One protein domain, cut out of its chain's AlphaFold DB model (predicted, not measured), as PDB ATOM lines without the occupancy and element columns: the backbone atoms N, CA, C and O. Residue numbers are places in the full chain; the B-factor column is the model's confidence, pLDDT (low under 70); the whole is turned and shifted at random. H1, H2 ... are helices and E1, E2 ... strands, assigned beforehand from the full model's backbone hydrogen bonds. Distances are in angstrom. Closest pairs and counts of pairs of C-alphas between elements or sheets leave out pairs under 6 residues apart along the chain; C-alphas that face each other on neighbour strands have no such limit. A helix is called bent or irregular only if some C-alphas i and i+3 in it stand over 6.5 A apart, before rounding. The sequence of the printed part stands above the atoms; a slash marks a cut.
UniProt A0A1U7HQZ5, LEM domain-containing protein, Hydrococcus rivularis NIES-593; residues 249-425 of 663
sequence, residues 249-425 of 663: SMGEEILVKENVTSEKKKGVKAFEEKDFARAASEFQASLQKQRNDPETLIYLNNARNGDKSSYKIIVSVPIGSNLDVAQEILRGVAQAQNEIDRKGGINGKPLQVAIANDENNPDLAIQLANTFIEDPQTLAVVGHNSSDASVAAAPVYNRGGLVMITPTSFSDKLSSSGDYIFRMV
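Overview. This is residues 249 to 425 of the 663 residues of the protein "LEM domain-containing protein" of Hydrococcus rivularis NIES-593 (UniProt A0A1U7HQZ5). A strongly twisted sheet of five parallel strands has H5 and H6 packed on one face and H4 on the other, and a bundle of three helices, H1, H2 and H3, extends the body past the sheet's edge at E2. At the other end of the long axis the short helix H7 sits beside the edge strand E5. The printed part has 177 residues, with seven named helices and five named strands in the order H1 H2 H3 E1 H4 E2 H5 E3 H6 E4 H7 E5; the sheet's order is E2 E1 E3 E4 E5, all parallel, and the class of the domain is mixed, helices and strands. It is compact, with a radius of gyration of the C-alphas of 15.7 A, and spans 46 by 35 by 25 A.

Along the chain. Begin at Ser 249; residues 249 to 261 hold no named element. Find C-alpha 262 at (-6.536, -48.041, 54.168), where H1, residues 262 to 272, starts its 15.7 A. H2, residues 276 to 289, runs 20.0 A, and H3, residues 294 to 305, 16.8 A. E1, residues 311 to 317, covers 19.8 A. Look next for C-alpha 323 at (7.659, -33.355, 55.936): from there H4, residues 323 to 342, runs 27.6 A. E2 is residues 351 to 357, 19.6 A; H5 is 362 to 374, 18.7 A; E3 is 378 to 382, 11.3 A. H6, residues 387 to 399, runs 19.0 A and is irregular, but only just: C-alphas 392 and 395 are 7.0 A apart. E4 is residues 403 to 406, H7 is 412 to 416, and E5, residues 421 to 423, ends at C-alpha 423, (7.689, -14.488, 45.655).

Arrangement. Start with the up and down bundle H1 H2 H3, in which each helix runs against the one before. The hairpin H1 and H2 touches closest at the C-alphas of Gly 267 and Ala 279, 4.1 A, at a shallow tilt of 21 degrees. The hairpin H2 and H3 touches closest at the C-alphas of Phe 276 and Ala 303, 4.9 A. H3 only grazes the sheet with residues 295 to 305, and touches H4, the closest C-alphas being those of Pro 294 and Arg 331, 5.1 A. In the sheet, E2 and E1 are parallel, with N 315 and O 354 within hydrogen-bond range at 2.8 A. For E1 and E3 look at N 382 and O 314, 2.8 A; for E3 and E4 at N 405 and O 381, 2.8 A; for E4 and E5 at N 406 and O 422, 2.9 A. There are three layers, helices on both faces of the sheet: H4 lies over E2 and E1 at a height of 9.1 A, while H5, at 9.5 A, and H6, at 9.2 A, are on the opposite face. H5 and H6 touch, closest at the C-alphas of Pro 362 and Ala 389, 4.3 A, and run the same way. H6 touches H7 with residues 390 to 394 alone, closest at the C-alphas of Val 391 and Leu 414, 6.4 A; H7 only grazes the sheet with residues 414 to 415. The strand-helix-strand units, parallel neighbour strands with a helix between them in the chain, are E1, H4, E2; E3, H6, E4; and E4, H7, E5; E2, H5, E3 is a split unit with E1 between its strands, and the four crossovers are right-handed. Each O i to N i+4 pair is within hydrogen-bond range in H1, H2, H3 and H5, against 15 of 16 in H4, 7 of 9 in H6 and 0 of 1 in H7, where 2 of 2 O i to N i+3 pairs are.

Size, cuts and confidence. The two C-alphas farthest apart are those of Ser 262 and Ser 416, 46.3 A. The printed part has no cut, and its links are tight but for the short one from H4 to E2; none is long. The mean pLDDT of the printed part is 96.2, and no printed residue is under 70.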
ATOM      1  N   SER A 249       2.386 -36.565  41.809       97.06
ATOM      2  CA  SER A 249       1.083 -37.232  41.880       97.06
ATOM      3  C   SER A 249      -0.065 -36.228  41.862       97.06
ATOM      4  O   SER A 249      -0.023 -35.205  42.555       97.06
ATOM      5  N   MET A 250      -1.105 -36.531  41.088       96.75
ATOM      6  CA  MET A 250      -2.415 -35.871  41.154       96.75
ATOM      7  C   MET A 250      -3.423 -36.663  42.001       96.75
ATOM      8  O   MET A 250      -4.494 -36.144  42.321       96.75
ATOM      9  N   GLY A 251      -3.088 -37.892  42.377       96.75
ATOM     10  CA  GLY A 251      -3.939 -38.802  43.142       96.75
ATOM     11  C   GLY A 251      -3.624 -40.274  42.903       96.75
ATOM     12  O   GLY A 251      -4.082 -41.117  43.664       96.75
ATOM     13  N   GLU A 252      -2.831 -40.581  41.879       95.44
ATOM     14  CA  GLU A 252      -2.408 -41.921  41.466       95.44
ATOM     15  C   GLU A 252      -1.269 -42.504  42.315       95.44
ATOM     16  O   GLU A 252      -0.981 -43.694  42.240       95.44
ATOM     17  N   GLU A 253      -0.648 -41.698  43.175       95.62
ATOM     18  CA  GLU A 253       0.385 -42.163  44.093       95.62
ATOM     19  C   GLU A 253       0.331 -41.439  45.443       95.62
ATOM     20  O   GLU A 253       0.012 -40.260  45.514       95.62
ATOM     21  N   ILE A 254       0.675 -42.140  46.527       96.25
ATOM     22  CA  ILE A 254       0.839 -41.555  47.866       96.25
ATOM     23  C   ILE A 254       2.276 -41.058  48.013       96.25
ATOM     24  O   ILE A 254       3.178 -41.894  48.071       96.25
ATOM     25  N   LEU A 255       2.514 -39.754  48.143       95.94
ATOM     26  CA  LEU A 255       3.861 -39.217  48.374       95.94
ATOM     27  C   LEU A 255       4.162 -39.119  49.876       95.94
ATOM     28  O   LEU A 255       5.263 -39.468  50.306       95.94
ATOM     29  N   VAL A 256       3.179 -38.734  50.697       94.88
ATOM     30  CA  VAL A 256       3.307 -38.703  52.165       94.88
ATOM     31  C   VAL A 256       3.048 -40.092  52.753       94.88
ATOM     32  O   VAL A 256       1.907 -40.542  52.858       94.88
ATOM     33  N   LYS A 257       4.119 -40.779  53.167       92.44
ATOM     34  CA  LYS A 257       4.048 -42.166  53.669       92.44
ATOM     35  C   LYS A 257       3.649 -42.291  55.146       92.44
ATOM     36  O   LYS A 257       3.348 -43.395  55.598       92.44
ATOM     37  N   GLU A 258       3.613 -41.192  55.898       88.75
ATOM     38  CA  GLU A 258       3.194 -41.202  57.302       88.75
ATOM     39  C   GLU A 258       1.671 -41.293  57.462       88.75
ATOM     40  O   GLU A 258       0.915 -40.651  56.735       88.75
ATOM     41  N   ASN A 259       1.226 -42.062  58.462       86.69
ATOM     42  CA  ASN A 259      -0.179 -42.194  58.873       86.69
ATOM     43  C   ASN A 259      -1.156 -42.617  57.750       86.69
ATOM     44  O   ASN A 259      -2.353 -42.376  57.825       86.69
ATOM     45  N   VAL A 260      -0.677 -43.301  56.707       94.44
ATOM     46  CA  VAL A 260      -1.508 -43.682  55.553       94.44
ATOM     47  C   VAL A 260      -2.661 -44.614  55.948       94.44
ATOM     48  O   VAL A 260      -2.448 -45.760  56.353       94.44
ATOM     49  N   THR A 261      -3.897 -44.159  55.734       97.31
ATOM     50  CA  THR A 261      -5.117 -44.949  55.965       97.31
ATOM     51  C   THR A 261      -5.340 -46.007  54.873       97.31
ATOM     52  O   THR A 261      -4.827 -45.908  53.754       97.31
ATOM     53  N   SER A 262      -6.135 -47.042  55.175       97.94
ATOM     54  CA  SER A 262      -6.536 -48.041  54.168       97.94
ATOM     55  C   SER A 262      -7.376 -47.407  53.054       97.94
ATOM     56  O   SER A 262      -7.192 -47.725  51.881       97.94
ATOM     57  N   GLU A 263      -8.246 -46.467  53.418       98.62
ATOM     58  CA  GLU A 263      -9.113 -45.717  52.509       98.62
ATOM     59  C   GLU A 263      -8.291 -44.873  51.534       98.62
ATOM     60  O   GLU A 263      -8.545 -44.908  50.336       98.62
ATOM     61  N   LYS A 264      -7.223 -44.205  51.994       98.44
ATOM     62  CA  LYS A 264      -6.318 -43.464  51.102       98.44
ATOM     63  C   LYS A 264      -5.708 -44.374  50.038       98.44
ATOM     64  O   LYS A 264      -5.707 -44.017  48.867       98.44
ATOM     65  N   LYS A 265      -5.251 -45.576  50.417       98.50
ATOM     66  CA  LYS A 265      -4.705 -46.566  49.467       98.50
ATOM     67  C   LYS A 265      -5.746 -47.006  48.435       98.50
ATOM     68  O   LYS A 265      -5.425 -47.108  47.256       98.50
ATOM     69  N   LYS A 266      -6.987 -47.253  48.868       98.56
ATOM     70  CA  LYS A 266      -8.099 -47.594  47.965       98.56
ATOM     71  C   LYS A 266      -8.442 -46.436  47.030       98.56
ATOM     72  O   LYS A 266      -8.660 -46.676  45.850       98.56
ATOM     73  N   GLY A 267      -8.451 -45.207  47.546       98.56
ATOM     74  CA  GLY A 267      -8.699 -43.997  46.769       98.56
ATOM     75  C   GLY A 267      -7.644 -43.778  45.694       98.56
ATOM     76  O   GLY A 267      -8.001 -43.543  44.547       98.56
ATOM     77  N   VAL A 268      -6.363 -43.955  46.036       98.38
ATOM     78  CA  VAL A 268      -5.253 -43.875  45.078       98.38
ATOM     79  C   VAL A 268      -5.387 -44.918  43.970       98.38
ATOM     80  O   VAL A 268      -5.323 -44.574  42.793       98.38
ATOM     81  N   LYS A 269      -5.669 -46.174  44.333       98.31
ATOM     82  CA  LYS A 269      -5.903 -47.240  43.351       98.31
ATOM     83  C   LYS A 269      -7.090 -46.926  42.430       98.31
ATOM     84  O   LYS A 269      -6.985 -47.074  41.221       98.31
ATOM     85  N   ALA A 270      -8.205 -46.457  42.989       98.44
ATOM     86  CA  ALA A 270      -9.373 -46.070  42.201       98.44
ATOM     87  C   ALA A 270      -9.078 -44.876  41.273       98.44
ATOM     88  O   ALA A 270      -9.573 -44.836  40.150       98.44
ATOM     89  N   PHE A 271      -8.255 -43.919  41.714       98.19
ATOM     90  CA  PHE A 271      -7.834 -42.780  40.897       98.19
ATOM     91  C   PHE A 271      -6.970 -43.229  39.710       98.19
ATOM     92  O   PHE A 271      -7.207 -42.792  38.586       98.19
ATOM     93  N   GLU A 272      -6.018 -44.139  39.941       96.62
ATOM     94  CA  GLU A 272      -5.199 -44.764  38.892       96.62
ATOM     95  C   GLU A 272      -6.066 -45.524  37.867       96.62
ATOM     96  O   GLU A 272      -5.849 -45.428  36.659       96.62
ATOM     97  N   GLU A 273      -7.113 -46.204  38.342       97.31
ATOM     98  CA  GLU A 273      -8.122 -46.893  37.522       97.31
ATOM     99  C   GLU A 273      -9.113 -45.933  36.823       97.31
ATOM    100  O   GLU A 273      -9.974 -46.387  36.067       97.31
ATOM    101  N   LYS A 274      -8.999 -44.611  37.043       97.19
ATOM    102  CA  LYS A 274      -9.932 -43.555  36.590       97.19
ATOM    103  C   LYS A 274     -11.368 -43.691  37.115       97.19
ATOM    104  O   LYS A 274     -12.283 -43.032  36.618       97.19
ATOM    105  N   ASP A 275     -11.584 -44.482  38.162       98.19
ATOM    106  CA  ASP A 275     -12.838 -44.513  38.918       98.19
ATOM    107  C   ASP A 275     -12.862 -43.344  39.915       98.19
ATOM    108  O   ASP A 275     -12.696 -43.486  41.130       98.19
ATOM    109  N   PHE A 276     -13.036 -42.139  39.373       98.25
ATOM    110  CA  PHE A 276     -12.968 -40.898  40.140       98.25
ATOM    111  C   PHE A 276     -14.066 -40.772  41.201       98.25
ATOM    112  O   PHE A 276     -13.843 -40.168  42.252       98.25
ATOM    113  N   ALA A 277     -15.240 -41.363  40.963       98.38
ATOM    114  CA  ALA A 277     -16.335 -41.362  41.927       98.38
ATOM    115  C   ALA A 277     -15.966 -42.185  43.168       98.38
ATOM    116  O   ALA A 277     -16.102 -41.706  44.302       98.38
ATOM    117  N   ARG A 278     -15.426 -43.393  42.964       98.62
ATOM    118  CA  ARG A 278     -14.914 -44.221  44.056       98.62
ATOM    119  C   ARG A 278     -13.705 -43.583  44.722       98.62
ATOM    120  O   ARG A 278     -13.664 -43.540  45.951       98.62
ATOM    121  N   ALA A 279     -12.769 -43.037  43.947       98.81
ATOM    122  CA  ALA A 279     -11.605 -42.337  44.480       98.81
ATOM    123  C   ALA A 279     -12.023 -41.200  45.422       98.81
ATOM    124  O   ALA A 279     -11.559 -41.132  46.560       98.81
ATOM    125  N   ALA A 280     -12.978 -40.362  45.004       98.75
ATOM    126  CA  ALA A 280     -13.511 -39.285  45.832       98.75
ATOM    127  C   ALA A 280     -14.188 -39.809  47.112       98.75
ATOM    128  O   ALA A 280     -13.988 -39.240  48.186       98.75
ATOM    129  N   SER A 281     -14.959 -40.898  47.032       98.75
ATOM    130  CA  SER A 281     -15.582 -41.512  48.213       98.75
ATOM    131  C   SER A 281     -14.540 -42.024  49.216       98.75
ATOM    132  O   SER A 281     -14.642 -41.762  50.414       98.75
ATOM    133  N   GLU A 282     -13.510 -42.717  48.735       98.81
ATOM    134  CA  GLU A 282     -12.446 -43.289  49.567       98.81
ATOM    135  C   GLU A 282     -11.550 -42.196  50.175       98.81
ATOM    136  O   GLU A 282     -11.271 -42.215  51.375       98.81
ATOM    137  N   PHE A 283     -11.165 -41.166  49.413       98.75
ATOM    138  CA  PHE A 283     -10.428 -40.026  49.973       98.75
ATOM    139  C   PHE A 283     -11.256 -39.260  51.013       98.75
ATOM    140  O   PHE A 283     -10.727 -38.848  52.048       98.75
ATOM    141  N   GLN A 284     -12.567 -39.116  50.798       98.69
ATOM    142  CA  GLN A 284     -13.463 -38.513  51.784       98.69
ATOM    143  C   GLN A 284     -13.535 -39.341  53.077       98.69
ATOM    144  O   GLN A 284     -13.513 -38.754  54.162       98.69
ATOM    145  N   ALA A 285     -13.584 -40.673  52.978       98.62
ATOM    146  CA  ALA A 285     -13.543 -41.578  54.128       98.62
ATOM    147  C   ALA A 285     -12.181 -41.536  54.847       98.62
ATOM    148  O   ALA A 285     -12.129 -41.527  56.079       98.62
ATOM    149  N   SER A 286     -11.078 -41.416  54.102       98.56
ATOM    150  CA  SER A 286      -9.743 -41.196  54.672       98.56
ATOM    151  C   SER A 286      -9.700 -39.921  55.522       98.56
ATOM    152  O   SER A 286      -9.278 -39.973  56.677       98.56
ATOM    153  N   LEU A 287     -10.230 -38.799  55.018       97.88
ATOM    154  CA  LEU A 287     -10.269 -37.526  55.756       97.88
ATOM    155  C   LEU A 287     -11.192 -37.547  56.981       97.88
ATOM    156  O   LEU A 287     -10.992 -36.761  57.906       97.88
ATOM    157  N   GLN A 288     -12.192 -38.432  57.028       97.00
ATOM    158  CA  GLN A 288     -12.989 -38.633  58.243       97.00
ATOM    159  C   GLN A 288     -12.163 -39.280  59.364       97.00
ATOM    160  O   GLN A 288     -12.386 -38.970  60.533       97.00
ATOM    161  N   LYS A 289     -11.194 -40.137  59.019       96.38
ATOM    162  CA  LYS A 289     -10.276 -40.771  59.979       96.38
ATOM    163  C   LYS A 289      -9.082 -39.882  60.315       96.38
ATOM    164  O   LYS A 289      -8.708 -39.763  61.477       96.38
ATOM    165  N   GLN A 290      -8.501 -39.245  59.304       94.69
ATOM    166  CA  GLN A 290      -7.361 -38.348  59.435       94.69
ATOM    167  C   GLN A 290      -7.649 -37.038  58.716       94.69
ATOM    168  O   GLN A 290      -7.306 -36.823  57.557       94.69
ATOM    169  N   ARG A 291      -8.271 -36.129  59.455       94.69
ATOM    170  CA  ARG A 291      -8.680 -34.830  58.936       94.69
ATOM    171  C   ARG A 291      -7.507 -33.933  58.527       94.69
ATOM    172  O   ARG A 291      -7.608 -33.207  57.547       94.69
ATOM    173  N   ASN A 292      -6.391 -33.987  59.254       95.56
ATOM    174  CA  ASN A 292      -5.200 -33.183  58.969       95.56
ATOM    175  C   ASN A 292      -4.279 -33.860  57.931       95.56
ATOM    176  O   ASN A 292      -3.123 -34.156  58.229       95.56
ATOM    177  N   ASP A 293      -4.807 -34.139  56.738       97.75
ATOM    178  CA  ASP A 293      -4.062 -34.715  55.610       97.75
ATOM    179  C   ASP A 293      -4.276 -33.857  54.343       97.75
ATOM    180  O   ASP A 293      -5.257 -34.044  53.615       97.75
ATOM    181  N   PRO A 294      -3.393 -32.874  54.083       98.44
ATOM    182  CA  PRO A 294      -3.559 -31.966  52.953       98.44
ATOM    183  C   PRO A 294      -3.318 -32.634  51.592       98.44
ATOM    184  O   PRO A 294      -3.922 -32.209  50.611       98.44
ATOM    185  N   GLU A 295      -2.503 -33.695  51.526       98.69
ATOM    186  CA  GLU A 295      -2.317 -34.482  50.298       98.69
ATOM    187  C   GLU A 295      -3.639 -35.151  49.902       98.69
ATOM    188  O   GLU A 295      -4.103 -34.997  48.774       98.69
ATOM    189  N   THR A 296      -4.303 -35.812  50.858       98.75
ATOM    190  CA  THR A 296      -5.605 -36.445  50.599       98.75
ATOM    191  C   THR A 296      -6.680 -35.424  50.224       98.75
ATOM    192  O   THR A 296      -7.523 -35.729  49.382       98.75
ATOM    193  N   LEU A 297      -6.677 -34.211  50.796       98.81
ATOM    194  CA  LEU A 297      -7.639 -33.178  50.389       98.81
ATOM    195  C   LEU A 297      -7.416 -32.720  48.940       98.81
ATOM    196  O   LEU A 297      -8.395 -32.557  48.210       98.81
ATOM    197  N   ILE A 298      -6.160 -32.564  48.509       98.94
ATOM    198  CA  ILE A 298      -5.835 -32.259  47.107       98.94
ATOM    199  C   ILE A 298      -6.326 -33.384  46.190       98.94
ATOM    200  O   ILE A 298      -7.025 -33.122  45.209       98.94
ATOM    201  N   TYR A 299      -6.047 -34.642  46.542       98.81
ATOM    202  CA  TYR A 299      -6.485 -35.797  45.750       98.81
ATOM    203  C   TYR A 299      -8.007 -35.932  45.703       98.81
ATOM    204  O   TYR A 299      -8.567 -36.227  44.649       98.81
ATOM    205  N   LEU A 300      -8.701 -35.644  46.808       98.81
ATOM    206  CA  LEU A 300     -10.160 -35.591  46.846       98.81
ATOM    207  C   LEU A 300     -10.718 -34.539  45.881       98.81
ATOM    208  O   LEU A 300     -11.680 -34.822  45.165       98.81
ATOM    209  N   ASN A 301     -10.148 -33.333  45.857       98.75
ATOM    210  CA  ASN A 301     -10.593 -32.279  44.941       98.75
ATOM    211  C   ASN A 301     -10.337 -32.684  43.484       98.75
ATOM    212  O   ASN A 301     -11.255 -32.632  42.666       98.75
ATOM    213  N   ASN A 302      -9.140 -33.195  43.178       98.75
ATOM    214  CA  ASN A 302      -8.816 -33.703  41.844       98.75
ATOM    215  C   ASN A 302      -9.785 -34.819  41.413       98.75
ATOM    216  O   ASN A 302     -10.308 -34.771  40.301       98.75
ATOM    217  N   ALA A 303     -10.103 -35.767  42.301       98.62
ATOM    218  CA  ALA A 303     -11.047 -36.853  42.032       98.62
ATOM    219  C   ALA A 303     -12.483 -36.349  41.812       98.62
ATOM    220  O   ALA A 303     -13.160 -36.785  40.890       98.62
ATOM    221  N   ARG A 304     -12.960 -35.377  42.598       98.31
ATOM    222  CA  ARG A 304     -14.287 -34.759  42.379       98.31
ATOM    223  C   ARG A 304     -14.402 -34.059  41.027       98.31
ATOM    224  O   ARG A 304     -15.495 -33.976  40.457       98.31
ATOM    225  N   ASN A 305     -13.288 -33.532  40.538       95.94
ATOM    226  CA  ASN A 305     -13.213 -32.887  39.237       95.94
ATOM    227  C   ASN A 305     -13.111 -33.919  38.101       95.94
ATOM    228  O   ASN A 305     -13.706 -33.696  37.048       95.94
ATOM    229  N   GLY A 306     -12.453 -35.059  38.335       94.00
ATOM    230  CA  GLY A 306     -12.304 -36.148  37.367       94.00
ATOM    231  C   GLY A 306     -11.669 -35.666  36.061       94.00
ATOM    232  O   GLY A 306     -10.744 -34.857  36.082       94.00
ATOM    233  N   ASP A 307     -12.221 -36.099  34.926       92.00
ATOM    234  CA  ASP A 307     -11.747 -35.740  33.577       92.00
ATOM    235  C   ASP A 307     -12.316 -34.409  33.036       92.00
ATOM    236  O   ASP A 307     -12.239 -34.125  31.837       92.00
ATOM    237  N   LYS A 308     -12.927 -33.571  33.885       93.69
ATOM    238  CA  LYS A 308     -13.404 -32.245  33.453       93.69
ATOM    239  C   LYS A 308     -12.231 -31.407  32.941       93.69
ATOM    240  O   LYS A 308     -11.140 -31.448  33.499       93.69
ATOM    241  N   SER A 309     -12.484 -30.565  31.932       94.62
ATOM    242  CA  SER A 309     -11.504 -29.557  31.507       94.62
ATOM    243  C   SER A 309     -11.136 -28.663  32.694       94.62
ATOM    244  O   SER A 309     -12.003 -27.990  33.247       94.62
ATOM    245  N   SER A 310      -9.860 -28.665  33.068       96.56
ATOM    246  CA  SER A 310      -9.328 -28.028  34.274       96.56
ATOM    247  C   SER A 310      -8.151 -27.109  33.947       96.56
ATOM    248  O   SER A 310      -7.543 -27.194  32.875       96.56
ATOM    249  N   TYR A 311      -7.818 -26.227  34.888       98.00
ATOM    250  CA  TYR A 311      -6.503 -25.592  34.934       98.00
ATOM    251  C   TYR A 311      -5.590 -26.407  35.838       98.00
ATOM    252  O   TYR A 311      -5.996 -26.763  36.943       98.00
ATOM    253  N   LYS A 312      -4.362 -26.684  35.395       98.06
ATOM    254  CA  LYS A 312      -3.394 -27.464  36.168       98.06
ATOM    255  C   LYS A 312      -2.269 -26.579  36.690       98.06
ATOM    256  O   LYS A 312      -1.621 -25.856  35.928       98.06
ATOM    257  N   ILE A 313      -2.014 -26.683  37.989       98.81
ATOM    258  CA  ILE A 313      -0.833 -26.118  38.647       98.81
ATOM    259  C   ILE A 313      -0.079 -27.219  39.392       98.81
ATOM    260  O   ILE A 313      -0.626 -28.290  39.669       98.81
ATOM    261  N   ILE A 314       1.175 -26.945  39.738       98.88
ATOM    262  CA  ILE A 314       2.004 -27.852  40.534       98.88
ATOM    263  C   ILE A 314       2.355 -27.183  41.855       98.88
ATOM    264  O   ILE A 314       2.711 -26.009  41.872       98.88
ATOM    265  N   VAL A 315       2.294 -27.922  42.959       98.94
ATOM    266  CA  VAL A 315       2.903 -27.528  44.233       98.94
ATOM    267  C   VAL A 315       4.147 -28.379  44.476       98.94
ATOM    268  O   VAL A 315       4.047 -29.600  44.575       98.94
ATOM    269  N   SER A 316       5.321 -27.746  44.548       98.56
ATOM    270  CA  SER A 316       6.601 -28.432  44.787       98.56
ATOM    271  C   SER A 316       7.058 -28.226  46.228       98.56
ATOM    272  O   SER A 316       7.217 -27.085  46.673       98.56
ATOM    273  N   VAL A 317       7.221 -29.326  46.964       98.44
ATOM    274  CA  VAL A 317       7.436 -29.344  48.417       98.44
ATOM    275  C   VAL A 317       8.451 -30.412  48.853       98.44
ATOM    276  O   VAL A 317       8.590 -31.438  48.188       98.44
ATOM    277  N   PRO A 318       9.114 -30.245  50.012       95.44
ATOM    278  CA  PRO A 318      10.184 -31.140  50.456       95.44
ATOM    279  C   PRO A 318       9.667 -32.326  51.287       95.44
ATOM    280  O   PRO A 318      10.029 -32.475  52.452       95.44
ATOM    281  N   ILE A 319       8.804 -33.178  50.726       93.00
ATOM    282  CA  ILE A 319       8.176 -34.295  51.469       93.00
ATOM    283  C   ILE A 319       9.229 -35.234  52.079       93.00
ATOM    284  O   ILE A 319       9.067 -35.661  53.220       93.00
ATOM    285  N   GLY A 320      10.302 -35.541  51.338       83.19
ATOM    286  CA  GLY A 320      11.328 -36.495  51.781       83.19
ATOM    287  C   GLY A 320      12.326 -35.952  52.810       83.19
ATOM    288  O   GLY A 320      12.812 -36.717  53.636       83.19
ATOM    289  N   SER A 321      12.623 -34.649  52.793       82.50
ATOM    290  CA  SER A 321      13.619 -34.041  53.692       82.50
ATOM    291  C   SER A 321      13.003 -33.258  54.850       82.50
ATOM    292  O   SER A 321      13.601 -33.184  55.924       82.50
ATOM    293  N   ASN A 322      11.806 -32.690  54.672       84.50
ATOM    294  CA  ASN A 322      11.165 -31.845  55.673       84.50
ATOM    295  C   ASN A 322       9.631 -31.921  55.598       84.50
ATOM    296  O   ASN A 322       8.946 -30.993  55.152       84.50
ATOM    297  N   LEU A 323       9.085 -33.055  56.047       89.94
ATOM    298  CA  LEU A 323       7.659 -33.355  55.936       89.94
ATOM    299  C   LEU A 323       6.755 -32.315  56.616       89.94
ATOM    300  O   LEU A 323       5.731 -31.948  56.042       89.94
ATOM    301  N   ASP A 324       7.124 -31.812  57.798       88.81
ATOM    302  CA  ASP A 324       6.339 -30.791  58.507       88.81
ATOM    303  C   ASP A 324       6.149 -29.542  57.633       88.81
ATOM    304  O   ASP A 324       5.028 -29.067  57.441       88.81
ATOM    305  N   VAL A 325       7.238 -29.048  57.034       91.19
ATOM    306  CA  VAL A 325       7.218 -27.891  56.130       91.19
ATOM    307  C   VAL A 325       6.433 -28.192  54.853       91.19
ATOM    308  O   VAL A 325       5.640 -27.355  54.411       91.19
ATOM    309  N   ALA A 326       6.596 -29.388  54.280       95.88
ATOM    310  CA  ALA A 326       5.815 -29.811  53.123       95.88
ATOM    311  C   ALA A 326       4.310 -29.790  53.429       95.88
ATOM    312  O   ALA A 326       3.534 -29.186  52.688       95.88
ATOM    313  N   GLN A 327       3.888 -30.362  54.560       95.75
ATOM    314  CA  GLN A 327       2.487 -30.352  54.982       95.75
ATOM    315  C   GLN A 327       1.965 -28.936  55.250       95.75
ATOM    316  O   GLN A 327       0.818 -28.642  54.922       95.75
ATOM    317  N   GLU A 328       2.766 -28.040  55.831       95.94
ATOM    318  CA  GLU A 328       2.379 -26.640  56.038       95.94
ATOM    319  C   GLU A 328       2.060 -25.927  54.715       95.94
ATOM    320  O   GLU A 328       1.019 -25.272  54.616       95.94
ATOM    321  N   ILE A 329       2.900 -26.092  53.690       98.56
ATOM    322  CA  ILE A 329       2.667 -25.520  52.355       98.56
ATOM    323  C   ILE A 329       1.445 -26.178  51.699       98.56
ATOM    324  O   ILE A 329       0.548 -25.474  51.225       98.56
ATOM    325  N   LEU A 330       1.354 -27.513  51.743       98.81
ATOM    326  CA  LEU A 330       0.233 -28.260  51.165       98.81
ATOM    327  C   LEU A 330      -1.111 -27.865  51.788       98.81
ATOM    328  O   LEU A 330      -2.086 -27.754  51.056       98.81
ATOM    329  N   ARG A 331      -1.190 -27.586  53.099       98.62
ATOM    330  CA  ARG A 331      -2.428 -27.085  53.739       98.62
ATOM    331  C   ARG A 331      -2.916 -25.780  53.109       98.62
ATOM    332  O   ARG A 331      -4.116 -25.621  52.909       98.62
ATOM    333  N   GLY A 332      -1.999 -24.866  52.787       98.69
ATOM    334  CA  GLY A 332      -2.331 -23.601  52.130       98.69
ATOM    335  C   GLY A 332      -2.919 -23.812  50.737       98.69
ATOM    336  O   GLY A 332      -4.012 -23.324  50.446       98.69
ATOM    337  N   VAL A 333      -2.233 -24.607  49.910       98.94
ATOM    338  CA  VAL A 333      -2.674 -24.924  48.540       98.94
ATOM    339  C   VAL A 333      -3.980 -25.722  48.537       98.94
ATOM    340  O   VAL A 333      -4.912 -25.373  47.816       98.94
ATOM    341  N   ALA A 334      -4.093 -26.750  49.382       98.88
ATOM    342  CA  ALA A 334      -5.283 -27.591  49.494       98.88
ATOM    343  C   ALA A 334      -6.518 -26.792  49.933       98.88
ATOM    344  O   ALA A 334      -7.619 -27.007  49.421       98.88
ATOM    345  N   GLN A 335      -6.341 -25.856  50.873       98.69
ATOM    346  CA  GLN A 335      -7.416 -24.974  51.309       98.69
ATOM    347  C   GLN A 335      -7.849 -24.028  50.182       98.69
ATOM    348  O   GLN A 335      -9.047 -23.934  49.919       98.69
ATOM    349  N   ALA A 336      -6.899 -23.388  49.490       98.69
ATOM    350  CA  ALA A 336      -7.202 -22.517  48.353       98.69
ATOM    351  C   ALA A 336      -7.949 -23.280  47.248       98.69
ATOM    352  O   ALA A 336      -9.026 -22.854  46.838       98.69
ATOM    353  N   GLN A 337      -7.445 -24.449  46.839       98.81
ATOM    354  CA  GLN A 337      -8.091 -25.303  45.839       98.81
ATOM    355  C   GLN A 337      -9.523 -25.674  46.247       98.81
ATOM    356  O   GLN A 337     -10.455 -25.471  45.472       98.81
ATOM    357  N   ASN A 338      -9.723 -26.164  47.476       98.50
ATOM    358  CA  ASN A 338     -11.051 -26.548  47.961       98.50
ATOM    359  C   ASN A 338     -12.028 -25.356  47.958       98.50
ATOM    360  O   ASN A 338     -13.211 -25.533  47.667       98.50
ATOM    361  N   GLU A 339     -11.568 -24.148  48.291       98.00
ATOM    362  CA  GLU A 339     -12.398 -22.939  48.242       98.00
ATOM    363  C   GLU A 339     -12.714 -22.499  46.803       98.00
ATOM    364  O   GLU A 339     -13.854 -22.117  46.530       98.00
ATOM    365  N   ILE A 340     -11.744 -22.572  45.888       98.19
ATOM    366  CA  ILE A 340     -11.906 -22.237  44.463       98.19
ATOM    367  C   ILE A 340     -12.905 -23.188  43.802       98.19
ATOM    368  O   ILE A 340     -13.886 -22.740  43.205       98.19
ATOM    369  N   ASP A 341     -12.715 -24.496  43.962       97.62
ATOM    370  CA  ASP A 341     -13.565 -25.507  43.330       97.62
ATOM    371  C   ASP A 341     -15.008 -25.437  43.853       97.62
ATOM    372  O   ASP A 341     -15.960 -25.499  43.073       97.62
ATOM    373  N   ARG A 342     -15.202 -25.202  45.160       96.31
ATOM    374  CA  ARG A 342     -16.541 -25.001  45.751       96.31
ATOM    375  C   ARG A 342     -17.250 -23.745  45.249       96.31
ATOM    376  O   ARG A 342     -18.476 -23.700  45.288       96.31
ATOM    377  N   LYS A 343     -16.505 -22.735  44.794       96.56
ATOM    378  CA  LYS A 343     -17.046 -21.505  44.194       96.56
ATOM    379  C   LYS A 343     -17.318 -21.642  42.688       96.56
ATOM    380  O   LYS A 343     -17.663 -20.652  42.052       96.56
ATOM    381  N   GLY A 344     -17.199 -22.847  42.125       95.38
ATOM    382  CA  GLY A 344     -17.423 -23.109  40.701       95.38
ATOM    383  C   GLY A 344     -16.160 -23.015  39.842       95.38
ATOM    384  O   GLY A 344     -16.259 -23.024  38.615       95.38
ATOM    385  N   GLY A 345     -14.979 -22.946  40.463       96.69
ATOM    386  CA  GLY A 345     -13.696 -22.899  39.773       96.69
ATOM    387  C   GLY A 345     -13.340 -21.519  39.212       96.69
ATOM    388  O   GLY A 345     -13.863 -20.482  39.619       96.69
ATOM    389  N   ILE A 346     -12.414 -21.512  38.261       97.25
ATOM    390  CA  ILE A 346     -11.906 -20.338  37.554       97.25
ATOM    391  C   ILE A 346     -12.639 -20.262  36.219       97.25
ATOM    392  O   ILE A 346     -12.496 -21.158  35.391       97.25
ATOM    393  N   ASN A 347     -13.454 -19.228  35.997       95.69
ATOM    394  CA  ASN A 347     -14.258 -19.097  34.772       95.69
ATOM    395  C   ASN A 347     -15.068 -20.376  34.442       95.69
ATOM    396  O   ASN A 347     -15.182 -20.775  33.284       95.69
ATOM    397  N   GLY A 348     -15.590 -21.052  35.475       95.81
ATOM    398  CA  GLY A 348     -16.349 -22.302  35.350       95.81
ATOM    399  C   GLY A 348     -15.511 -23.581  35.208       95.81
ATOM    400  O   GLY A 348     -16.090 -24.661  35.089       95.81
ATOM    401  N   LYS A 349     -14.171 -23.497  35.216       97.31
ATOM    402  CA  LYS A 349     -13.266 -24.656  35.160       97.31
ATOM    403  C   LYS A 349     -12.593 -24.917  36.510       97.31
ATOM    404  O   LYS A 349     -12.049 -23.983  37.098       97.31
ATOM    405  N   PRO A 350     -12.575 -26.163  37.005       97.56
ATOM    406  CA  PRO A 350     -11.914 -26.494  38.261       97.56
ATOM    407  C   PRO A 350     -10.389 -26.336  38.206       97.56
ATOM    408  O   PRO A 350      -9.778 -26.366  37.130       97.56
ATOM    409  N   LEU A 351      -9.779 -26.233  39.387       98.44
ATOM    410  CA  LEU A 351      -8.331 -26.252  39.570       98.44
ATOM    411  C   LEU A 351      -7.865 -27.673  39.922       98.44
ATOM    412  O   LEU A 351      -8.266 -28.243  40.936       98.44
ATOM    413  N   GLN A 352      -6.969 -28.235  39.117       98.19
ATOM    414  CA  GLN A 352      -6.235 -29.453  39.447       98.19
ATOM    415  C   GLN A 352      -4.837 -29.106  39.955       98.19
ATOM    416  O   GLN A 352      -4.120 -28.294  39.365       98.19
ATOM    417  N   VAL A 353      -4.447 -29.745  41.052       98.81
ATOM    418  CA  VAL A 353      -3.146 -29.537  41.691       98.81
ATOM    419  C   VAL A 353      -2.374 -30.848  41.666       98.81
ATOM    420  O   VAL A 353      -2.811 -31.828  42.264       98.81
ATOM    421  N   ALA A 354      -1.219 -30.867  41.004       98.50
ATOM    422  CA  ALA A 354      -0.257 -31.955  41.160       98.50
ATOM    423  C   ALA A 354       0.720 -31.616  42.291       98.50
ATOM    424  O   ALA A 354       1.185 -30.482  42.396       98.50
ATOM    425  N   ILE A 355       1.047 -32.596  43.124       98.81
ATOM    426  CA  ILE A 355       2.054 -32.454  44.179       98.81
ATOM    427  C   ILE A 355       3.366 -33.020  43.654       98.81
ATOM    428  O   ILE A 355       3.362 -34.112  43.093       98.81
ATOM    429  N   ALA A 356       4.471 -32.306  43.858       98.38
ATOM    430  CA  ALA A 356       5.816 -32.758  43.535       98.38
ATOM    431  C   ALA A 356       6.728 -32.746  44.772       98.38
ATOM    432  O   ALA A 356       6.717 -31.787  45.544       98.38
ATOM    433  N   ASN A 357       7.529 -33.799  44.950       97.25
ATOM    434  CA  ASN A 357       8.510 -33.916  46.030       97.25
ATOM    435  C   ASN A 357       9.925 -33.546  45.555       97.25
ATOM    436  O   ASN A 357      10.578 -34.365  44.902       97.25
ATOM    437  N   ASP A 358      10.404 -32.358  45.930       95.62
ATOM    438  CA  ASP A 358      11.735 -31.842  45.565       95.62
ATOM    439  C   ASP A 358      12.826 -32.068  46.620       95.62
ATOM    440  O   ASP A 358      13.993 -31.790  46.356       95.62
ATOM    441  N   GLU A 359      12.466 -32.566  47.805       91.88
ATOM    442  CA  GLU A 359      13.378 -32.795  48.936       91.88
ATOM    443  C   GLU A 359      14.262 -31.589  49.324       91.88
ATOM    444  O   GLU A 359      15.302 -31.781  49.954       91.88
ATOM    445  N   ASN A 360      13.878 -30.347  48.999       91.56
ATOM    446  CA  ASN A 360      14.757 -29.166  49.092       91.56
ATOM    447  C   ASN A 360      16.086 -29.318  48.313       91.56
ATOM    448  O   ASN A 360      17.015 -28.539  48.535       91.56
ATOM    449  N   ASN A 361      16.200 -30.291  47.407       91.19
ATOM    450  CA  ASN A 361      17.427 -30.600  46.686       91.19
ATOM    451  C   ASN A 361      17.496 -29.789  45.371       91.19
ATOM    452  O   ASN A 361      16.615 -29.941  44.520       91.19
ATOM    453  N   PRO A 362      18.533 -28.954  45.159       91.00
ATOM    454  CA  PRO A 362      18.644 -28.110  43.964       91.00
ATOM    455  C   PRO A 362      18.681 -28.873  42.634       91.00
ATOM    456  O   PRO A 362      18.028 -28.463  41.673       91.00
ATOM    457  N   ASP A 363      19.402 -29.993  42.569       88.62
ATOM    458  CA  ASP A 363      19.510 -30.800  41.349       88.62
ATOM    459  C   ASP A 363      18.177 -31.479  41.023       88.62
ATOM    460  O   ASP A 363      17.747 -31.504  39.868       88.62
ATOM    461  N   LEU A 364      17.480 -31.980  42.047       92.12
ATOM    462  CA  LEU A 364      16.146 -32.552  41.891       92.12
ATOM    463  C   LEU A 364      15.119 -31.485  41.489       92.12
ATOM    464  O   LEU A 364      14.292 -31.740  40.616       92.12
ATOM    465  N   ALA A 365      15.197 -30.279  42.058       96.06
ATOM    466  CA  ALA A 365      14.345 -29.157  41.673       96.06
ATOM    467  C   ALA A 365      14.539 -28.776  40.194       96.06
ATOM    468  O   ALA A 365      13.556 -28.549  39.492       96.06
ATOM    469  N   ILE A 366      15.777 -28.792  39.683       94.50
ATOM    470  CA  ILE A 366      16.065 -28.609  38.249       94.50
ATOM    471  C   ILE A 366      15.426 -29.725  37.414       94.50
ATOM    472  O   ILE A 366      14.822 -29.445  36.375       94.50
ATOM    473  N   GLN A 367      15.559 -30.988  37.827       93.12
ATOM    474  CA  GLN A 367      14.981 -32.126  37.102       93.12
ATOM    475  C   GLN A 367      13.452 -32.021  37.030       93.12
ATOM    476  O   GLN A 367      12.887 -32.085  35.939       93.12
ATOM    477  N   LEU A 368      12.805 -31.766  38.169       96.25
ATOM    478  CA  LEU A 368      11.364 -31.542  38.267       96.25
ATOM    479  C   LEU A 368      10.920 -30.351  37.413       96.25
ATOM    480  O   LEU A 368       9.981 -30.482  36.631       96.25
ATOM    481  N   ALA A 369      11.631 -29.224  37.472       97.81
ATOM    482  CA  ALA A 369      11.324 -28.056  36.653       97.81
ATOM    483  C   ALA A 369      11.379 -28.367  35.149       97.81
ATOM    484  O   ALA A 369      10.509 -27.910  34.408       97.81
ATOM    485  N   ASN A 370      12.346 -29.174  34.687       95.50
ATOM    486  CA  ASN A 370      12.391 -29.607  33.285       95.50
ATOM    487  C   ASN A 370      11.171 -30.477  32.931       95.50
ATOM    488  O   ASN A 370      10.561 -30.262  31.887       95.50
ATOM    489  N   THR A 371      10.747 -31.380  33.819       95.50
ATOM    490  CA  THR A 371       9.503 -32.147  33.631       95.50
ATOM    491  C   THR A 371       8.265 -31.242  33.580       95.50
ATOM    492  O   THR A 371       7.374 -31.455  32.762       95.50
ATOM    493  N   PHE A 372       8.196 -30.204  34.416       97.25
ATOM    494  CA  PHE A 372       7.034 -29.310  34.474       97.25
ATOM    495  C   PHE A 372       6.891 -28.458  33.210       97.25
ATOM    496  O   PHE A 372       5.779 -28.254  32.722       97.25
ATOM    497  N   ILE A 373       8.002 -27.955  32.661       97.06
ATOM    498  CA  ILE A 373       7.946 -27.114  31.458       97.06
ATOM    499  C   ILE A 373       7.555 -27.911  30.209       97.06
ATOM    500  O   ILE A 373       6.977 -27.310  29.302       97.06
ATOM    501  N   GLU A 374       7.826 -29.221  30.182       93.88
ATOM    502  CA  GLU A 374       7.464 -30.143  29.094       93.88
ATOM    503  C   GLU A 374       5.960 -30.427  29.022       93.88
ATOM    504  O   GLU A 374       5.448 -30.672  27.932       93.88
ATOM    505  N   ASP A 375       5.241 -30.373  30.149       93.94
ATOM    506  CA  ASP A 375       3.791 -30.557  30.179       93.94
ATOM    507  C   ASP A 375       3.060 -29.241  29.854       93.94
ATOM    508  O   ASP A 375       2.948 -28.372  30.728       93.94
ATOM    509  N   PRO A 376       2.494 -29.070  28.642       92.81
ATOM    510  CA  PRO A 376       1.836 -27.827  28.252       92.81
ATOM    511  C   PRO A 376       0.564 -27.535  29.062       92.81
ATOM    512  O   PRO A 376       0.093 -26.398  29.040       92.81
ATOM    513  N   GLN A 377      -0.001 -28.521  29.771       94.38
ATOM    514  CA  GLN A 377      -1.168 -28.313  30.631       94.38
ATOM    515  C   GLN A 377      -0.801 -27.621  31.946       94.38
ATOM    516  O   GLN A 377      -1.655 -26.981  32.554       94.38
ATOM    517  N   THR A 378       0.456 -27.722  32.382       97.44
ATOM    518  CA  THR A 378       0.935 -27.061  33.597       97.44
ATOM    519  C   THR A 378       1.098 -25.559  33.352       97.44
ATOM    520  O   THR A 378       1.917 -25.144  32.526       97.44
ATOM    521  N   LEU A 379       0.326 -24.741  34.075       98.31
ATOM    522  CA  LEU A 379       0.265 -23.284  33.884       98.31
ATOM    523  C   LEU A 379       1.098 -22.488  34.889       98.31
ATOM    524  O   LEU A 379       1.581 -21.409  34.546       98.31
ATOM    525  N   ALA A 380       1.280 -23.006  36.102       98.81
ATOM    526  CA  ALA A 380       2.080 -22.363  37.138       98.81
ATOM    527  C   ALA A 380       2.589 -23.367  38.182       98.81
ATOM    528  O   ALA A 380       2.047 -24.468  38.327       98.81
ATOM    529  N   VAL A 381       3.601 -22.946  38.937       98.94
ATOM    530  CA  VAL A 381       4.189 -23.678  40.061       98.94
ATOM    531  C   VAL A 381       4.075 -22.839  41.335       98.94
ATOM    532  O   VAL A 381       4.515 -21.691  41.370       98.94
ATOM    533  N   VAL A 382       3.518 -23.417  42.397       98.94
ATOM    534  CA  VAL A 382       3.648 -22.926  43.774       98.94
ATOM    535  C   VAL A 382       4.841 -23.641  44.399       98.94
ATOM    536  O   VAL A 382       4.777 -24.825  44.725       98.94
ATOM    537  N   GLY A 383       5.956 -22.936  44.529       97.69
ATOM    538  CA  GLY A 383       7.214 -23.528  44.968       97.69
ATOM    539  C   GLY A 383       8.413 -22.676  44.561       97.69
ATOM    540  O   GLY A 383       8.244 -21.627  43.956       97.69
ATOM    541  N   HIS A 384       9.631 -23.062  44.911       98.06
ATOM    542  CA  HIS A 384       9.949 -24.158  45.829       98.06
ATOM    543  C   HIS A 384       9.921 -23.668  47.285       98.06
ATOM    544  O   HIS A 384       9.699 -22.480  47.544       98.06
ATOM    545  N   ASN A 385      10.118 -24.580  48.241       95.69
ATOM    546  CA  ASN A 385      10.250 -24.204  49.647       95.69
ATOM    547  C   ASN A 385      11.600 -23.522  49.935       95.69
ATOM    548  O   ASN A 385      11.627 -22.365  50.372       95.69
ATOM    549  N   SER A 386      12.709 -24.243  49.714       94.12
ATOM    550  CA  SER A 386      14.056 -23.741  49.991       94.12
ATOM    551  C   SER A 386      14.511 -22.748  48.932       94.12
ATOM    552  O   SER A 386      14.191 -22.862  47.743       94.12
ATOM    553  N   SER A 387      15.288 -21.762  49.372       95.31
ATOM    554  CA  SER A 387      15.846 -20.772  48.462       95.31
ATOM    555  C   SER A 387      16.833 -21.391  47.473       95.31
ATOM    556  O   SER A 387      16.842 -20.977  46.316       95.31
ATOM    557  N   ASP A 388      17.596 -22.414  47.872       92.50
ATOM    558  CA  ASP A 388      18.506 -23.134  46.975       92.50
ATOM    559  C   ASP A 388      17.754 -23.833  45.829       92.50
ATOM    560  O   ASP A 388      18.145 -23.693  44.670       92.50
ATOM    561  N   ALA A 389      16.631 -24.503  46.121       95.56
ATOM    562  CA  ALA A 389      15.791 -25.134  45.101       95.56
ATOM    563  C   ALA A 389      15.142 -24.099  44.168       95.56
ATOM    564  O   ALA A 389      15.208 -24.241  42.946       95.56
ATOM    565  N   SER A 390      14.572 -23.021  44.724       98.19
ATOM    566  CA  SER A 390      13.945 -21.953  43.931       98.19
ATOM    567  C   SER A 390      14.944 -21.261  42.998       98.19
ATOM    568  O   SER A 390      14.647 -21.056  41.822       98.19
ATOM    569  N   VAL A 391      16.143 -20.932  43.494       96.44
ATOM    570  CA  VAL A 391      17.199 -20.290  42.693       96.44
ATOM    571  C   VAL A 391      17.721 -21.234  41.607       96.44
ATOM    572  O   VAL A 391      17.968 -20.792  40.486       96.44
ATOM    573  N   ALA A 392      17.860 -22.528  41.902       95.44
ATOM    574  CA  ALA A 392      18.311 -23.522  40.932       95.44
ATOM    575  C   ALA A 392      17.281 -23.780  39.817       95.44
ATOM    576  O   ALA A 392      17.652 -23.898  38.648       95.44
ATOM    577  N   ALA A 393      15.990 -23.824  40.155       97.75
ATOM    578  CA  ALA A 393      14.913 -24.076  39.200       97.75
ATOM    579  C   ALA A 393      14.528 -22.838  38.366       97.75
ATOM    580  O   ALA A 393      14.070 -22.973  37.229       97.75
ATOM    581  N   ALA A 394      14.751 -21.624  38.881       98.06
ATOM    582  CA  ALA A 394      14.331 -20.383  38.229       98.06
ATOM    583  C   ALA A 394      14.788 -20.225  36.758       98.06
ATOM    584  O   ALA A 394      13.951 -19.880  35.915       98.06
ATOM    585  N   PRO A 395      16.048 -20.513  36.369       96.69
ATOM    586  CA  PRO A 395      16.459 -20.442  34.965       96.69
ATOM    587  C   PRO A 395      15.679 -21.399  34.049       96.69
ATOM    588  O   PRO A 395      15.431 -21.081  32.884       96.69
ATOM    589  N   VAL A 396      15.275 -22.565  34.566       97.56
ATOM    590  CA  VAL A 396      14.488 -23.561  33.826       97.56
ATOM    591  C   VAL A 396      13.075 -23.041  33.579       97.56
ATOM    592  O   VAL A 396      12.603 -23.081  32.441       97.56
ATOM    593  N   TYR A 397      12.440 -22.479  34.610       98.44
ATOM    594  CA  TYR A 397      11.107 -21.885  34.515       98.44
ATOM    595  C   TYR A 397      11.050 -20.710  33.542       98.44
ATOM    596  O   TYR A 397      10.173 -20.684  32.680       98.44
ATOM    597  N   ASN A 398      12.033 -19.806  33.576       97.62
ATOM    598  CA  ASN A 398      12.109 -18.712  32.604       97.62
ATOM    599  C   ASN A 398      12.249 -19.214  31.166       97.62
ATOM    600  O   ASN A 398      11.561 -18.730  30.273       97.62
ATOM    601  N   ARG A 399      13.111 -20.212  30.932       96.19
ATOM    602  CA  ARG A 399      13.285 -20.809  29.601       96.19
ATOM    603  C   ARG A 399      12.010 -21.489  29.100       96.19
ATOM    604  O   ARG A 399      11.724 -21.421  27.910       96.19
ATOM    605  N   GLY A 400      11.271 -22.150  29.989       96.31
ATOM    606  CA  GLY A 400       9.997 -22.800  29.672       96.31
ATOM    607  C   GLY A 400       8.786 -21.864  29.679       96.31
ATOM    608  O   GLY A 400       7.664 -22.332  29.457       96.31
ATOM    609  N   GLY A 401       9.004 -20.578  29.975       97.94
ATOM    610  CA  GLY A 401       7.962 -19.577  30.162       97.94
ATOM    611  C   GLY A 401       6.914 -20.001  31.185       97.94
ATOM    612  O   GLY A 401       5.742 -19.764  30.944       97.94
ATOM    613  N   LEU A 402       7.295 -20.694  32.261       98.69
ATOM    614  CA  LEU A 402       6.387 -21.220  33.283       98.69
ATOM    615  C   LEU A 402       6.475 -20.359  34.543       98.69
ATOM    616  O   LEU A 402       7.551 -20.220  35.112       98.69
ATOM    617  N   VAL A 403       5.350 -19.791  34.982       98.69
ATOM    618  CA  VAL A 403       5.310 -18.961  36.194       98.69
ATOM    619  C   VAL A 403       5.600 -19.813  37.426       98.69
ATOM    620  O   VAL A 403       4.949 -20.834  37.645       98.69
ATOM    621  N   MET A 404       6.521 -19.347  38.265       98.75
ATOM    622  CA  MET A 404       6.761 -19.873  39.603       98.75
ATOM    623  C   MET A 404       6.462 -18.780  40.632       98.75
ATOM    624  O   MET A 404       7.083 -17.719  40.593       98.75
ATOM    625  N   ILE A 405       5.550 -19.044  41.573       98.81
ATOM    626  CA  ILE A 405       5.361 -18.217  42.771       98.81
ATOM    627  C   ILE A 405       5.848 -19.002  43.988       98.81
ATOM    628  O   ILE A 405       5.177 -19.933  44.445       98.81
ATOM    629  N   THR A 406       6.996 -18.620  44.547       98.69
ATOM    630  CA  THR A 406       7.477 -19.235  45.790       98.69
ATOM    631  C   THR A 406       6.760 -18.645  47.008       98.69
ATOM    632  O   THR A 406       6.734 -17.421  47.187       98.69
ATOM    633  N   PRO A 407       6.178 -19.488  47.881       98.00
ATOM    634  CA  PRO A 407       5.548 -19.011  49.103       98.00
ATOM    635  C   PRO A 407       6.555 -18.673  50.210       98.00
ATOM    636  O   PRO A 407       6.203 -17.947  51.138       98.00
ATOM    637  N   THR A 408       7.782 -19.202  50.160       96.12
ATOM    638  CA  THR A 408       8.684 -19.211  51.326       96.12
ATOM    639  C   THR A 408      10.140 -18.883  51.028       96.12
ATOM    640  O   THR A 408      10.858 -18.565  51.971       96.12
ATOM    641  N   SER A 409      10.600 -18.934  49.777       95.94
ATOM    642  CA  SER A 409      12.000 -18.645  49.447       95.94
ATOM    643  C   SER A 409      12.262 -17.141  49.387       95.94
ATOM    644  O   SER A 409      11.648 -16.421  48.598       95.94
ATOM    645  N   PHE A 410      13.194 -16.660  50.210       92.94
ATOM    646  CA  PHE A 410      13.464 -15.230  50.377       92.94
ATOM    647  C   PHE A 410      14.855 -14.783  49.898       92.94
ATOM    648  O   PHE A 410      15.153 -13.601  50.025       92.94
ATOM    649  N   SER A 411      15.685 -15.646  49.294       91.25
ATOM    650  CA  SER A 411      16.995 -15.226  48.749       91.25
ATOM    651  C   SER A 411      16.889 -14.016  47.812       91.25
ATOM    652  O   SER A 411      16.034 -13.972  46.926       91.25
ATOM    653  N   ASP A 412      17.812 -13.065  47.958       89.12
ATOM    654  CA  ASP A 412      17.880 -11.870  47.108       89.12
ATOM    655  C   ASP A 412      18.194 -12.193  45.643       89.12
ATOM    656  O   ASP A 412      17.867 -11.411  44.752       89.12
ATOM    657  N   LYS A 413      18.751 -13.381  45.362       90.50
ATOM    658  CA  LYS A 413      18.970 -13.857  43.988       90.50
ATOM    659  C   LYS A 413      17.661 -13.963  43.195       90.50
ATOM    660  O   LYS A 413      17.688 -13.864  41.970       90.50
ATOM    661  N   LEU A 414      16.520 -14.140  43.870       93.50
ATOM    662  CA  LEU A 414      15.210 -14.273  43.225       93.50
ATOM    663  C   LEU A 414      14.722 -12.968  42.585       93.50
ATOM    664  O   LEU A 414      14.139 -13.028  41.507       93.50
ATOM    665  N   SER A 415      15.050 -11.803  43.156       90.06
ATOM    666  CA  SER A 415      14.667 -10.485  42.611       90.06
ATOM    667  C   SER A 415      15.226 -10.202  41.212       90.06
ATOM    668  O   SER A 415      14.765  -9.293  40.527       90.06
ATOM    669  N   SER A 416      16.246 -10.950  40.788       88.12
ATOM    670  CA  SER A 416      16.863 -10.851  39.461       88.12
ATOM    671  C   SER A 416      16.848 -12.184  38.711       88.12
ATOM    672  O   SER A 416      17.661 -12.396  37.812       88.12
ATOM    673  N   SER A 417      15.973 -13.114  39.103       89.69
ATOM    674  CA  SER A 417      15.936 -14.466  38.538       89.69
ATOM    675  C   SER A 417      15.092 -14.591  37.269       89.69
ATOM    676  O   SER A 417      15.052 -15.675  36.698       89.69
ATOM    677  N   GLY A 418      14.476 -13.505  36.798       91.69
ATOM    678  CA  GLY A 418      13.764 -13.419  35.520       91.69
ATOM    679  C   GLY A 418      12.250 -13.247  35.662       91.69
ATOM    680  O   GLY A 418      11.687 -13.431  36.736       91.69
ATOM    681  N   ASP A 419      11.601 -12.890  34.556       94.88
ATOM    682  CA  ASP A 419      10.230 -12.358  34.521       94.88
ATOM    683  C   ASP A 419       9.137 -13.355  34.944       94.88
ATOM    684  O   ASP A 419       8.011 -12.953  35.222       94.88
ATOM    685  N   TYR A 420       9.438 -14.655  34.963       98.25
ATOM    686  CA  TYR A 420       8.487 -15.702  35.358       98.25
ATOM    687  C   TYR A 420       8.569 -16.070  36.847       98.25
ATOM    688  O   TYR A 420       7.886 -16.997  37.286       98.25
ATOM    689  N   ILE A 421       9.404 -15.376  37.623       98.56
ATOM    690  CA  ILE A 421       9.712 -15.709  39.014       98.56
ATOM    691  C   ILE A 421       9.104 -14.671  39.942       98.56
ATOM    692  O   ILE A 421       9.446 -13.497  39.874       98.56
ATOM    693  N   PHE A 422       8.239 -15.121  40.844       98.56
ATOM    694  CA  PHE A 422       7.579 -14.276  41.832       98.56
ATOM    695  C   PHE A 422       7.748 -14.868  43.227       98.56
ATOM    696  O   PHE A 422       7.856 -16.087  43.388       98.56
ATOM    697  N   ARG A 423       7.711 -14.025  44.260       96.25
ATOM    698  CA  ARG A 423       7.689 -14.488  45.655       96.25
ATOM    699  C   ARG A 423       6.582 -13.840  46.462       96.25
ATOM    700  O   ARG A 423       6.338 -12.643  46.345       96.25
ATOM    701  N   MET A 424       5.938 -14.643  47.304       97.25
ATOM    702  CA  MET A 424       4.882 -14.191  48.212       97.25
ATOM    703  C   MET A 424       5.432 -13.739  49.573       97.25
ATOM    704  O   MET A 424       4.876 -12.840  50.205       97.25
ATOM    705  N   VAL A 425       6.536 -14.352  50.014       95.81
ATOM    706  CA  VAL A 425       7.265 -13.978  51.233       95.81
ATOM    707  C   VAL A 425       7.929 -12.596  51.073       95.81
ATOM    708  O   VAL A 425       8.354 -12.260  49.962       95.81
TER     709      VAL A 425